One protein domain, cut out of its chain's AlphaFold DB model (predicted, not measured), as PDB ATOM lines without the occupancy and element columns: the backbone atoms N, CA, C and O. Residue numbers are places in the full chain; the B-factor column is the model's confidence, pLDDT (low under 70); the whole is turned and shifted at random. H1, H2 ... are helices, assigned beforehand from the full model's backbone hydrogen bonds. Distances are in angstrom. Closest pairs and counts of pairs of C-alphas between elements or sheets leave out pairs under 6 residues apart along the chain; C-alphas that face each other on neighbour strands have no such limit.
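This is residues 153 to 237 of the 238 residues of an uncharacterized protein of Fibularhizoctonia sp. CBS 109695 (UniProt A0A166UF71). A loose body of three shorter helices, H1, H2 and H3, and a long loop, residues 161 to 177, continues into the longest helix, H4, whose residues 228 to 235 stick out as an arm with 236 and 237 after them. H2 lies at the end of the body away from this arm, and H1 packs on H2 at a steep tilt. The 85 printed residues hold four named helices, H1 to H4 along the chain, and no named strand: the class is all helix. The whole is loose, with a radius of gyration of the C-alphas of 15.3 A, and elongated, spanning 47 by 27 by 24 A.

Look first at H4, residues 219 to 235, which touches no helix; it is apart from H3, residues 202 to 211. Go on to H2, residues 178 to 192: with residues 178 to 182 alone it only just touches H3, with 3 pairs of C-alphas within 8 A. Their closest C-alphas are those of His 182 and Ser 203, 6.4 A apart, and they run opposite ways at a steep tilt of 45 degrees. H2 also touches H1, residues 153 to 160, opposite ways at a steep tilt of 52 degrees; the closest C-alphas, of Ala 157 and Leu 185, are 7.1 A apart. H1 and H3 are apart. In H1, H2, H3 and H4 every O i to N i+4 pair is within hydrogen-bond range.

Find C-alpha 219 at (112.463, 101.861, 75.775); from there H4 runs 24.5 A to C-alpha 235 at (127.893, 82.872, 74.653). H2 runs 20.9 A, H3 14.3 A, and H1, from C-alpha 153 at (92.890, 88.353, 74.426), 10.4 A.

The two C-alphas farthest apart, of Asn 195 and Leu 236, are 47.7 A apart. Residues 191 to 196 also stand free. The link H1 to H2 is long, with 17 residues; the other two are short. The printed part has no cut, and residues 235 to 237 have pLDDT under 70.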
ATOM      1  N   GLU A 153      92.604  86.928  74.244       95.44
ATOM      2  CA  GLU A 153      92.890  88.353  74.426       95.44
ATOM      3  C   GLU A 153      94.056  88.591  75.385       95.44
ATOM      4  O   GLU A 153      94.911  89.423  75.089       95.44
ATOM      5  N   VAL A 154      94.165  87.826  76.484       96.88
ATOM      6  CA  VAL A 154      95.273  88.019  77.439       96.88
ATOM      7  C   VAL A 154      96.625  87.661  76.822       96.88
ATOM      8  O   VAL A 154      97.618  88.356  77.036       96.88
ATOM      9  N   PHE A 155      96.668  86.608  76.005       97.00
ATOM     10  CA  PHE A 155      97.882  86.187  75.309       97.00
ATOM     11  C   PHE A 155      98.280  87.181  74.213       97.00
ATOM     12  O   PHE A 155      99.460  87.507  74.081       97.00
ATOM     13  N   ILE A 156      97.306  87.684  73.446       97.12
ATOM     14  CA  ILE A 156      97.536  88.698  72.408       97.12
ATOM     15  C   ILE A 156      98.038  89.998  73.047       97.12
ATOM     16  O   ILE A 156      99.061  90.534  72.615       97.12
ATOM     17  N   ALA A 157      97.387  90.461  74.118       97.31
ATOM     18  CA  ALA A 157      97.812  91.640  74.865       97.31
ATOM     19  C   ALA A 157      99.226  91.479  75.438       97.31
ATOM     20  O   ALA A 157     100.032  92.396  75.324       97.31
ATOM     21  N   ALA A 158      99.570  90.305  75.977       97.50
ATOM     22  CA  ALA A 158     100.918  90.047  76.481       97.50
ATOM     23  C   ALA A 158     101.997  90.195  75.393       97.50
ATOM     24  O   ALA A 158     103.062  90.747  75.669       97.50
ATOM     25  N   VAL A 159     101.735  89.729  74.163       97.38
ATOM     26  CA  VAL A 159     102.667  89.900  73.030       97.38
ATOM     27  C   VAL A 159     102.750  91.362  72.596       97.38
ATOM     28  O   VAL A 159     103.846  91.854  72.344       97.38
ATOM     29  N   ILE A 160     101.624  92.073  72.550       96.88
ATOM     30  CA  ILE A 160     101.591  93.498  72.188       96.88
ATOM     31  C   ILE A 160     102.362  94.356  73.199       96.88
ATOM     32  O   ILE A 160     103.135  95.235  72.816       96.88
ATOM     33  N   LEU A 161     102.197  94.070  74.488       95.88
ATOM     34  CA  LEU A 161     102.906  94.744  75.576       95.88
ATOM     35  C   LEU A 161     104.359  94.265  75.729       95.88
ATOM     36  O   LEU A 161     105.084  94.766  76.588       95.88
ATOM     37  N   ASN A 162     104.810  93.302  74.916       95.69
ATOM     38  CA  ASN A 162     106.226  92.986  74.822       95.69
ATOM     39  C   ASN A 162     106.909  94.018  73.900       95.69
ATOM     40  O   ASN A 162     106.632  94.030  72.694       95.69
ATOM     41  N   PRO A 163     107.851  94.826  74.420       94.31
ATOM     42  CA  PRO A 163     108.439  95.936  73.675       94.31
ATOM     43  C   PRO A 163     109.305  95.489  72.486       94.31
ATOM     44  O   PRO A 163     109.538  96.278  71.574       94.31
ATOM     45  N   VAL A 164     109.733  94.221  72.441       93.38
ATOM     46  CA  VAL A 164     110.486  93.643  71.314       93.38
ATOM     47  C   VAL A 164     109.575  93.362  70.113       93.38
ATOM     48  O   VAL A 164     109.960  93.587  68.959       93.38
ATOM     49  N   PHE A 165     108.368  92.853  70.374       93.56
ATOM     50  CA  PHE A 165     107.457  92.377  69.331       93.56
ATOM     51  C   PHE A 165     106.407  93.416  68.955       93.56
ATOM     52  O   PHE A 165     106.166  93.613  67.761       93.56
ATOM     53  N   ARG A 166     105.801  94.086  69.944       93.81
ATOM     54  CA  ARG A 166     104.670  94.999  69.747       93.81
ATOM     55  C   ARG A 166     103.615  94.346  68.834       93.81
ATOM     56  O   ARG A 166     103.195  93.212  69.057       93.81
ATOM     57  N   THR A 167     103.220  95.024  67.762       93.56
ATOM     58  CA  THR A 167     102.248  94.540  66.771       93.56
ATOM     59  C   THR A 167     102.864  93.744  65.620       93.56
ATOM     60  O   THR A 167     102.116  93.233  64.790       93.56
ATOM     61  N   LYS A 168     104.196  93.581  65.549       92.56
ATOM     62  CA  LYS A 168     104.871  92.912  64.414       92.56
ATOM     63  C   LYS A 168     104.334  91.501  64.116       92.56
ATOM     64  O   LYS A 168     104.180  91.177  62.943       92.56
ATOM     65  N   PRO A 169     104.009  90.646  65.109       92.12
ATOM     66  CA  PRO A 169     103.437  89.325  64.823       92.12
ATOM     67  C   PRO A 169     102.004  89.357  64.266       92.12
ATOM     68  O   PRO A 169     101.481  88.314  63.879       92.12
ATOM     69  N   PHE A 170     101.358  90.525  64.267       91.81
ATOM     70  CA  PHE A 170      99.930  90.707  64.017       91.81
ATOM     71  C   PHE A 170      99.627  91.725  62.911       91.81
ATOM     72  O   PHE A 170      98.478  92.136  62.777       91.81
ATOM     73  N   THR A 171     100.627  92.138  62.128       87.00
ATOM     74  CA  THR A 171     100.515  93.235  61.151       87.00
ATOM     75  C   THR A 171      99.352  93.068  60.166       87.00
ATOM     76  O   THR A 171      98.725  94.055  59.800       87.00
ATOM     77  N   ASP A 172      99.006  91.831  59.805       86.56
ATOM     78  CA  ASP A 172      97.944  91.536  58.835       86.56
ATOM     79  C   ASP A 172      96.546  91.364  59.467       86.56
ATOM     80  O   ASP A 172      95.596  90.979  58.782       86.56
ATOM     81  N   LEU A 173      96.390  91.596  60.778       89.00
ATOM     82  CA  LEU A 173      95.124  91.385  61.486       89.00
ATOM     83  C   LEU A 173      94.305  92.686  61.578       89.00
ATOM     84  O   LEU A 173      94.656  93.581  62.347       89.00
ATOM     85  N   PRO A 174      93.153  92.785  60.883       88.00
ATOM     86  CA  PRO A 174      92.414  94.044  60.739       88.00
ATOM     87  C   PRO A 174      91.786  94.559  62.043       88.00
ATOM     88  O   PRO A 174      91.411  95.723  62.126       88.00
ATOM     89  N   PHE A 175      91.660  93.709  63.066       87.94
ATOM     90  CA  PHE A 175      91.102  94.085  64.368       87.94
ATOM     91  C   PHE A 175      92.160  94.575  65.372       87.94
ATOM     92  O   PHE A 175      91.792  95.033  66.450       87.94
ATOM     93  N   LEU A 176      93.454  94.498  65.038       92.56
ATOM     94  CA  LEU A 176      94.564  94.946  65.892       92.56
ATOM     95  C   LEU A 176      95.138  96.290  65.426       92.56
ATOM     96  O   LEU A 176      96.348  96.502  65.408       92.56
ATOM     97  N   THR A 177      94.246  97.216  65.071       92.62
ATOM     98  CA  THR A 177      94.570  98.645  64.959       92.62
ATOM     99  C   THR A 177      94.802  99.244  66.349       92.62
ATOM    100  O   THR A 177      94.385  98.653  67.344       92.62
ATOM    101  N   LEU A 178      95.400 100.439  66.447       91.62
ATOM    102  CA  LEU A 178      95.604 101.112  67.741       91.62
ATOM    103  C   LEU A 178      94.297 101.218  68.551       91.62
ATOM    104  O   LEU A 178      94.249 100.818  69.711       91.62
ATOM    105  N   GLY A 179      93.200 101.629  67.906       92.38
ATOM    106  CA  GLY A 179      91.879 101.673  68.540       92.38
ATOM    107  C   GLY A 179      91.360 100.293  68.967       92.38
ATOM    108  O   GLY A 179      90.817 100.150  70.062       92.38
ATOM    109  N   GLY A 180      91.571  99.254  68.151       94.56
ATOM    110  CA  GLY A 180      91.220  97.879  68.518       94.56
ATOM    111  C   GLY A 180      92.004  97.377  69.737       94.56
ATOM    112  O   GLY A 180      91.440  96.727  70.620       94.56
ATOM    113  N   ILE A 181      93.284  97.744  69.825       95.88
ATOM    114  CA  ILE A 181      94.152  97.435  70.964       95.88
ATOM    115  C   ILE A 181      93.675  98.172  72.220       95.88
ATOM    116  O   ILE A 181      93.577  97.538  73.269       95.88
ATOM    117  N   HIS A 182      93.306  99.454  72.124       94.38
ATOM    118  CA  HIS A 182      92.764 100.217  73.259       94.38
ATOM    119  C   HIS A 182      91.513  99.548  73.829       94.38
ATOM    120  O   HIS A 182      91.457  99.257  75.023       94.38
ATOM    121  N   VAL A 183      90.540  99.230  72.969       94.94
ATOM    122  CA  VAL A 183      89.297  98.562  73.387       94.94
ATOM    123  C   VAL A 183      89.595  97.214  74.042       94.94
ATOM    124  O   VAL A 183      89.031  96.897  75.089       94.94
ATOM    125  N   MET A 184      90.505  96.421  73.469       96.62
ATOM    126  CA  MET A 184      90.905  95.141  74.055       96.62
ATOM    127  C   MET A 184      91.538  95.320  75.444       96.62
ATOM    128  O   MET A 184      91.146  94.626  76.380       96.62
ATOM    129  N   LEU A 185      92.476  96.257  75.609       96.69
ATOM    130  CA  LEU A 185      93.127  96.518  76.897       96.69
ATOM    131  C   LEU A 185      92.137  97.032  77.951       96.69
ATOM    132  O   LEU A 185      92.202  96.594  79.097       96.69
ATOM    133  N   GLN A 186      91.174  97.872  77.569       95.25
ATOM    134  CA  GLN A 186      90.094  98.316  78.456       95.25
ATOM    135  C   GLN A 186      89.200  97.154  78.906       95.25
ATOM    136  O   GLN A 186      88.896  97.036  80.094       95.25
ATOM    137  N   ARG A 187      88.817  96.247  77.994       96.12
ATOM    138  CA  ARG A 187      88.062  95.033  78.363       96.12
ATOM    139  C   ARG A 187      88.839  94.163  79.348       96.12
ATOM    140  O   ARG A 187      88.262  93.682  80.325       96.12
ATOM    141  N   LEU A 188      90.137  93.976  79.107       96.94
ATOM    142  CA  LEU A 188      91.014  93.223  80.003       96.94
ATOM    143  C   LEU A 188      91.147  93.905  81.369       96.94
ATOM    144  O   LEU A 188      91.074  93.211  82.383       96.94
ATOM    145  N   TRP A 189      91.275  95.235  81.405       96.75
ATOM    146  CA  TRP A 189      91.317  96.011  82.644       96.75
ATOM    147  C   TRP A 189      90.052  95.800  83.470       96.75
ATOM    148  O   TRP A 189      90.140  95.313  84.594       96.75
ATOM    149  N   THR A 190      88.876  96.066  82.898       96.44
ATOM    150  CA  THR A 190      87.587  95.891  83.586       96.44
ATOM    151  C   THR A 190      87.401  94.462  84.091       96.44
ATOM    152  O   THR A 190      86.857  94.241  85.170       96.44
ATOM    153  N   ARG A 191      87.874  93.465  83.336       97.00
ATOM    154  CA  ARG A 191      87.779  92.059  83.737       97.00
ATOM    155  C   ARG A 191      88.707  91.704  84.901       97.00
ATOM    156  O   ARG A 191      88.307  90.931  85.767       97.00
ATOM    157  N   PHE A 192      89.941  92.204  84.908       96.25
ATOM    158  CA  PHE A 192      90.928  91.888  85.947       96.25
ATOM    159  C   PHE A 192      90.805  92.772  87.190       96.25
ATOM    160  O   PHE A 192      91.145  92.330  88.286       96.25
ATOM    161  N   TYR A 193      90.264  93.977  87.031       95.88
ATOM    162  CA  TYR A 193      90.097  94.977  88.079       95.88
ATOM    163  C   TYR A 193      88.647  95.494  88.115       95.88
ATOM    164  O   TYR A 193      88.412  96.683  87.918       95.88
ATOM    165  N   PRO A 194      87.648  94.635  88.399       94.12
ATOM    166  CA  PRO A 194      86.224  94.984  88.273       94.12
ATOM    167  C   PRO A 194      85.761  96.128  89.185       94.12
ATOM    168  O   PRO A 194      84.739  96.748  88.919       94.12
ATOM    169  N   ASN A 195      86.512  96.417  90.250       95.31
ATOM    170  CA  ASN A 195      86.212  97.485  91.207       95.31
ATOM    171  C   ASN A 195      87.084  98.735  91.004       95.31
ATOM    172  O   ASN A 195      87.063  99.632  91.842       95.31
ATOM    173  N   CYS A 196      87.897  98.774  89.947       95.38
ATOM    174  CA  CYS A 196      88.738  99.918  89.619       95.38
ATOM    175  C   CYS A 196      88.236 100.543  88.315       95.38
ATOM    176  O   CYS A 196      88.052  99.815  87.336       95.38
ATOM    177  N   PRO A 197      88.039 101.872  88.260       94.31
ATOM    178  CA  PRO A 197      87.772 102.528  86.991       94.31
ATOM    179  C   PRO A 197      88.948 102.300  86.035       94.31
ATOM    180  O   PRO A 197      90.082 102.054  86.459       94.31
ATOM    181  N   ILE A 198      88.665 102.348  84.737       94.62
ATOM    182  CA  ILE A 198      89.715 102.403  83.720       94.62
ATOM    183  C   ILE A 198      90.481 103.717  83.945       94.62
ATOM    184  O   ILE A 198      89.821 104.746  84.068       94.62
ATOM    185  N   PRO A 199      91.825 103.707  84.018       93.81
ATOM    186  CA  PRO A 199      92.600 104.932  84.165       93.81
ATOM    187  C   PRO A 199      92.353 105.865  82.983       93.81
ATOM    188  O   PRO A 199      92.396 105.413  81.833       93.81
ATOM    189  N   ASP A 200      92.130 107.148  83.259       91.94
ATOM    190  CA  ASP A 200      91.886 108.156  82.224       91.94
ATOM    191  C   ASP A 200      93.091 108.257  81.272       91.94
ATOM    192  O   ASP A 200      92.933 108.397  80.059       91.94
ATOM    193  N   GLU A 201      94.302 108.050  81.800       93.31
ATOM    194  CA  GLU A 201      95.558 108.109  81.051       93.31
ATOM    195  C   GLU A 201      95.854 106.838  80.241       93.31
ATOM    196  O   GLU A 201      96.843 106.800  79.507       93.31
ATOM    197  N   LEU A 202      95.049 105.770  80.355       92.12
ATOM    198  CA  LEU A 202      95.357 104.488  79.707       92.12
ATOM    199  C   LEU A 202      95.486 104.635  78.183       92.12
ATOM    200  O   LEU A 202      96.374 104.039  77.581       92.12
ATOM    201  N   SER A 203      94.608 105.423  77.559       90.94
ATOM    202  CA  SER A 203      94.632 105.637  76.106       90.94
ATOM    203  C   SER A 203      95.898 106.375  75.657       90.94
ATOM    204  O   SER A 203      96.513 106.002  74.653       90.94
ATOM    205  N   ASP A 204      96.306 107.389  76.418       93.56
ATOM    206  CA  ASP A 204      97.489 108.194  76.117       93.56
ATOM    207  C   ASP A 204      98.760 107.367  76.323       93.56
ATOM    208  O   ASP A 204      99.616 107.324  75.444       93.56
ATOM    209  N   GLN A 205      98.838 106.593  77.412       94.56
ATOM    210  CA  GLN A 205      99.981 105.715  77.685       94.56
ATOM    211  C   GLN A 205     100.147 104.609  76.641       94.56
ATOM    212  O   GLN A 205     101.275 104.248  76.303       94.56
ATOM    213  N   VAL A 206      99.050 104.046  76.127       94.94
ATOM    214  CA  VAL A 206      99.145 103.043  75.058       94.94
ATOM    215  C   VAL A 206      99.640 103.683  73.761       94.94
ATOM    216  O   VAL A 206     100.491 103.089  73.100       94.94
ATOM    217  N   SER A 207      99.181 104.891  73.425       94.50
ATOM    218  CA  SER A 207      99.691 105.641  72.264       94.50
ATOM    219  C   SER A 207     101.185 105.946  72.422       94.50
ATOM    220  O   SER A 207     101.980 105.560  71.566       94.50
ATOM    221  N   ASP A 208     101.582 106.489  73.577       95.69
ATOM    222  CA  ASP A 208     102.980 106.786  73.901       95.69
ATOM    223  C   ASP A 208     103.883 105.547  73.818       95.69
ATOM    224  O   ASP A 208     105.025 105.617  73.359       95.69
ATOM    225  N   TYR A 209     103.381 104.387  74.245       96.06
ATOM    226  CA  TYR A 209     104.113 103.124  74.158       96.06
ATOM    227  C   TYR A 209     104.423 102.720  72.710       96.06
ATOM    228  O   TYR A 209     105.515 102.207  72.435       96.06
ATOM    229  N   PHE A 210     103.482 102.932  71.786       93.62
ATOM    230  CA  PHE A 210     103.683 102.613  70.373       93.62
ATOM    231  C   PHE A 210     104.546 103.640  69.652       93.62
ATOM    232  O   PHE A 210     105.389 103.239  68.843       93.62
ATOM    233  N   ASP A 211     104.371 104.916  69.983       93.81
ATOM    234  CA  ASP A 211     105.124 106.021  69.393       93.81
ATOM    235  C   ASP A 211     106.547 106.122  69.963       93.81
ATOM    236  O   ASP A 211     107.407 106.786  69.385       93.81
ATOM    237  N   GLY A 212     106.827 105.432  71.076       94.00
ATOM    238  CA  GLY A 212     108.103 105.548  71.775       94.00
ATOM    239  C   GLY A 212     108.280 106.941  72.379       94.00
ATOM    240  O   GLY A 212     109.379 107.488  72.359       94.00
ATOM    241  N   SER A 213     107.198 107.527  72.888       96.12
ATOM    242  CA  SER A 213     107.159 108.848  73.520       96.12
ATOM    243  C   SER A 213     106.829 108.745  75.012       96.12
ATOM    244  O   SER A 213     106.807 107.659  75.597       96.12
ATOM    245  N   GLY A 214     106.669 109.899  75.667       94.44
ATOM    246  CA  GLY A 214     106.338 109.981  77.088       94.44
ATOM    247  C   GLY A 214     107.321 109.196  77.959       94.44
ATOM    248  O   GLY A 214     108.542 109.345  77.856       94.44
ATOM    249  N   ILE A 215     106.786 108.312  78.802       93.44
ATOM    250  CA  ILE A 215     107.585 107.458  79.695       93.44
ATOM    251  C   ILE A 215     108.352 106.341  78.959       93.44
ATOM    252  O   ILE A 215     109.198 105.680  79.563       93.44
ATOM    253  N   PHE A 216     108.089 106.129  77.666       95.88
ATOM    254  CA  PHE A 216     108.667 105.054  76.855       95.88
ATOM    255  C   PHE A 216     109.792 105.520  75.915       95.88
ATOM    256  O   PHE A 216     110.344 104.695  75.190       95.88
ATOM    257  N   VAL A 217     110.201 106.794  75.971       96.19
ATOM    258  CA  VAL A 217     111.225 107.383  75.078       96.19
ATOM    259  C   VAL A 217     112.561 106.632  75.048       96.19
ATOM    260  O   VAL A 217     113.210 106.532  74.012       96.19
ATOM    261  N   ASN A 218     112.956 106.031  76.171       94.69
ATOM    262  CA  ASN A 218     114.205 105.269  76.284       94.69
ATOM    263  C   ASN A 218     114.002 103.748  76.169       94.69
ATOM    264  O   ASN A 218     114.937 102.982  76.417       94.69
ATOM    265  N   MET A 219     112.795 103.288  75.816       94.50
ATOM    266  CA  MET A 219     112.463 101.861  75.775       94.50
ATOM    267  C   MET A 219     113.338 101.108  74.766       94.50
ATOM    268  O   MET A 219     113.826 100.027  75.076       94.50
ATOM    269  N   GLU A 220     113.598 101.673  73.587       92.38
ATOM    270  CA  GLU A 220     114.409 100.997  72.563       92.38
ATOM    271  C   GLU A 220     115.870 100.826  72.991       92.38
ATOM    272  O   GLU A 220     116.426  99.734  72.869       92.38
ATOM    273  N   ALA A 221     116.459 101.862  73.595       94.12
ATOM    274  CA  ALA A 221     117.802 101.784  74.164       94.12
ATOM    275  C   ALA A 221     117.883 100.726  75.279       94.12
ATOM    276  O   ALA A 221     118.843  99.954  75.343       94.12
ATOM    277  N   LEU A 222     116.856 100.643  76.133       93.25
ATOM    278  CA  LEU A 222     116.774  99.624  77.179       93.25
ATOM    279  C   LEU A 222     116.705  98.207  76.590       93.25
ATOM    280  O   LEU A 222     117.453  97.330  77.028       93.25
ATOM    281  N   ILE A 223     115.859  97.983  75.578       93.44
ATOM    282  CA  ILE A 223     115.769  96.690  74.878       93.44
ATOM    283  C   ILE A 223     117.130  96.294  74.316       93.44
ATOM    284  O   ILE A 223     117.523  95.132  74.432       93.44
ATOM    285  N   GLU A 224     117.850  97.229  73.700       93.75
ATOM    286  CA  GLU A 224     119.147  96.949  73.092       93.75
ATOM    287  C   GLU A 224     120.186  96.526  74.143       93.75
ATOM    288  O   GLU A 224     120.897  95.534  73.955       93.75
ATOM    289  N   ILE A 225     120.234  97.228  75.279       93.75
ATOM    290  CA  ILE A 225     121.117  96.903  76.407       93.75
ATOM    291  C   ILE A 225     120.806  95.506  76.958       93.75
ATOM    292  O   ILE A 225     121.718  94.688  77.109       93.75
ATOM    293  N   GLU A 226     119.536  95.212  77.236       91.44
ATOM    294  CA  GLU A 226     119.129  93.911  77.780       91.44
ATOM    295  C   GLU A 226     119.343  92.778  76.770       91.44
ATOM    296  O   GLU A 226     119.818  91.697  77.129       91.44
ATOM    297  N   SER A 227     119.110  93.043  75.484       88.81
ATOM    298  CA  SER A 227     119.408  92.091  74.414       88.81
ATOM    299  C   SER A 227     120.902  91.777  74.369       88.81
ATOM    300  O   SER A 227     121.274  90.605  74.308       88.81
ATOM    301  N   ARG A 228     121.784  92.782  74.455       91.00
ATOM    302  CA  ARG A 228     123.242  92.562  74.491       91.00
ATOM    303  C   ARG A 228     123.671  91.719  75.696       91.00
ATOM    304  O   ARG A 228     124.457  90.785  75.528       91.00
ATOM    305  N   LYS A 229     123.121  91.988  76.886       90.25
ATOM    306  CA  LYS A 229     123.383  91.185  78.096       90.25
ATOM    307  C   LYS A 229     122.957  89.727  77.917       90.25
ATOM    308  O   LYS A 229     123.724  88.826  78.255       90.25
ATOM    309  N   ALA A 230     121.773  89.495  77.350       85.44
ATOM    310  CA  ALA A 230     121.266  88.149  77.103       85.44
ATOM    311  C   ALA A 230     122.173  87.358  76.140       85.44
ATOM    312  O   ALA A 230     122.527  86.216  76.430       85.44
ATOM    313  N   HIS A 231     122.619  87.970  75.036       82.12
ATOM    314  CA  HIS A 231     123.535  87.315  74.090       82.12
ATOM    315  C   HIS A 231     124.889  86.973  74.729       82.12
ATOM    316  O   HIS A 231     125.422  85.889  74.488       82.12
ATOM    317  N   ALA A 232     125.425  87.853  75.580       84.12
ATOM    318  CA  ALA A 232     126.677  87.599  76.292       84.12
ATOM    319  C   ALA A 232     126.570  86.407  77.264       84.12
ATOM    320  O   ALA A 232     127.494  85.603  77.355       84.12
ATOM    321  N   GLN A 233     125.435  86.248  77.953       74.06
ATOM    322  CA  GLN A 233     125.210  85.111  78.856       74.06
ATOM    323  C   GLN A 233     125.088  83.777  78.110       74.06
ATOM    324  O   GLN A 233     125.620  82.766  78.569       74.06
ATOM    325  N   VAL A 234     124.437  83.771  76.943       70.31
ATOM    326  CA  VAL A 234     124.322  82.568  76.100       70.31
ATOM    327  C   VAL A 234     125.685  82.170  75.515       70.31
ATOM    328  O   VAL A 234     125.995  80.985  75.459       70.31
ATOM    329  N   GLY A 235     126.534  83.136  75.149       56.34
ATOM    330  CA  GLY A 235     127.893  82.872  74.653       56.34
ATOM    331  C   GLY A 235     128.884  82.367  75.711       56.34
ATOM    332  O   GLY A 235     129.863  81.724  75.358       56.34
ATOM    333  N   LEU A 236     128.633  82.627  76.999       49.22
ATOM    334  CA  LEU A 236     129.439  82.120  78.123       49.22
ATOM    335  C   LEU A 236     128.998  80.729  78.615       49.22
ATOM    336  O   LEU A 236     129.657  80.146  79.471       49.22
ATOM    337  N   SER A 237     127.868  80.218  78.116       44.03
ATOM    338  CA  SER A 237     127.278  78.931  78.513       44.03
ATOM    339  C   SER A 237     127.270  77.878  77.392       44.03
ATOM    340  O   SER A 237     126.710  76.795  77.587       44.03
TER     341      SER A 237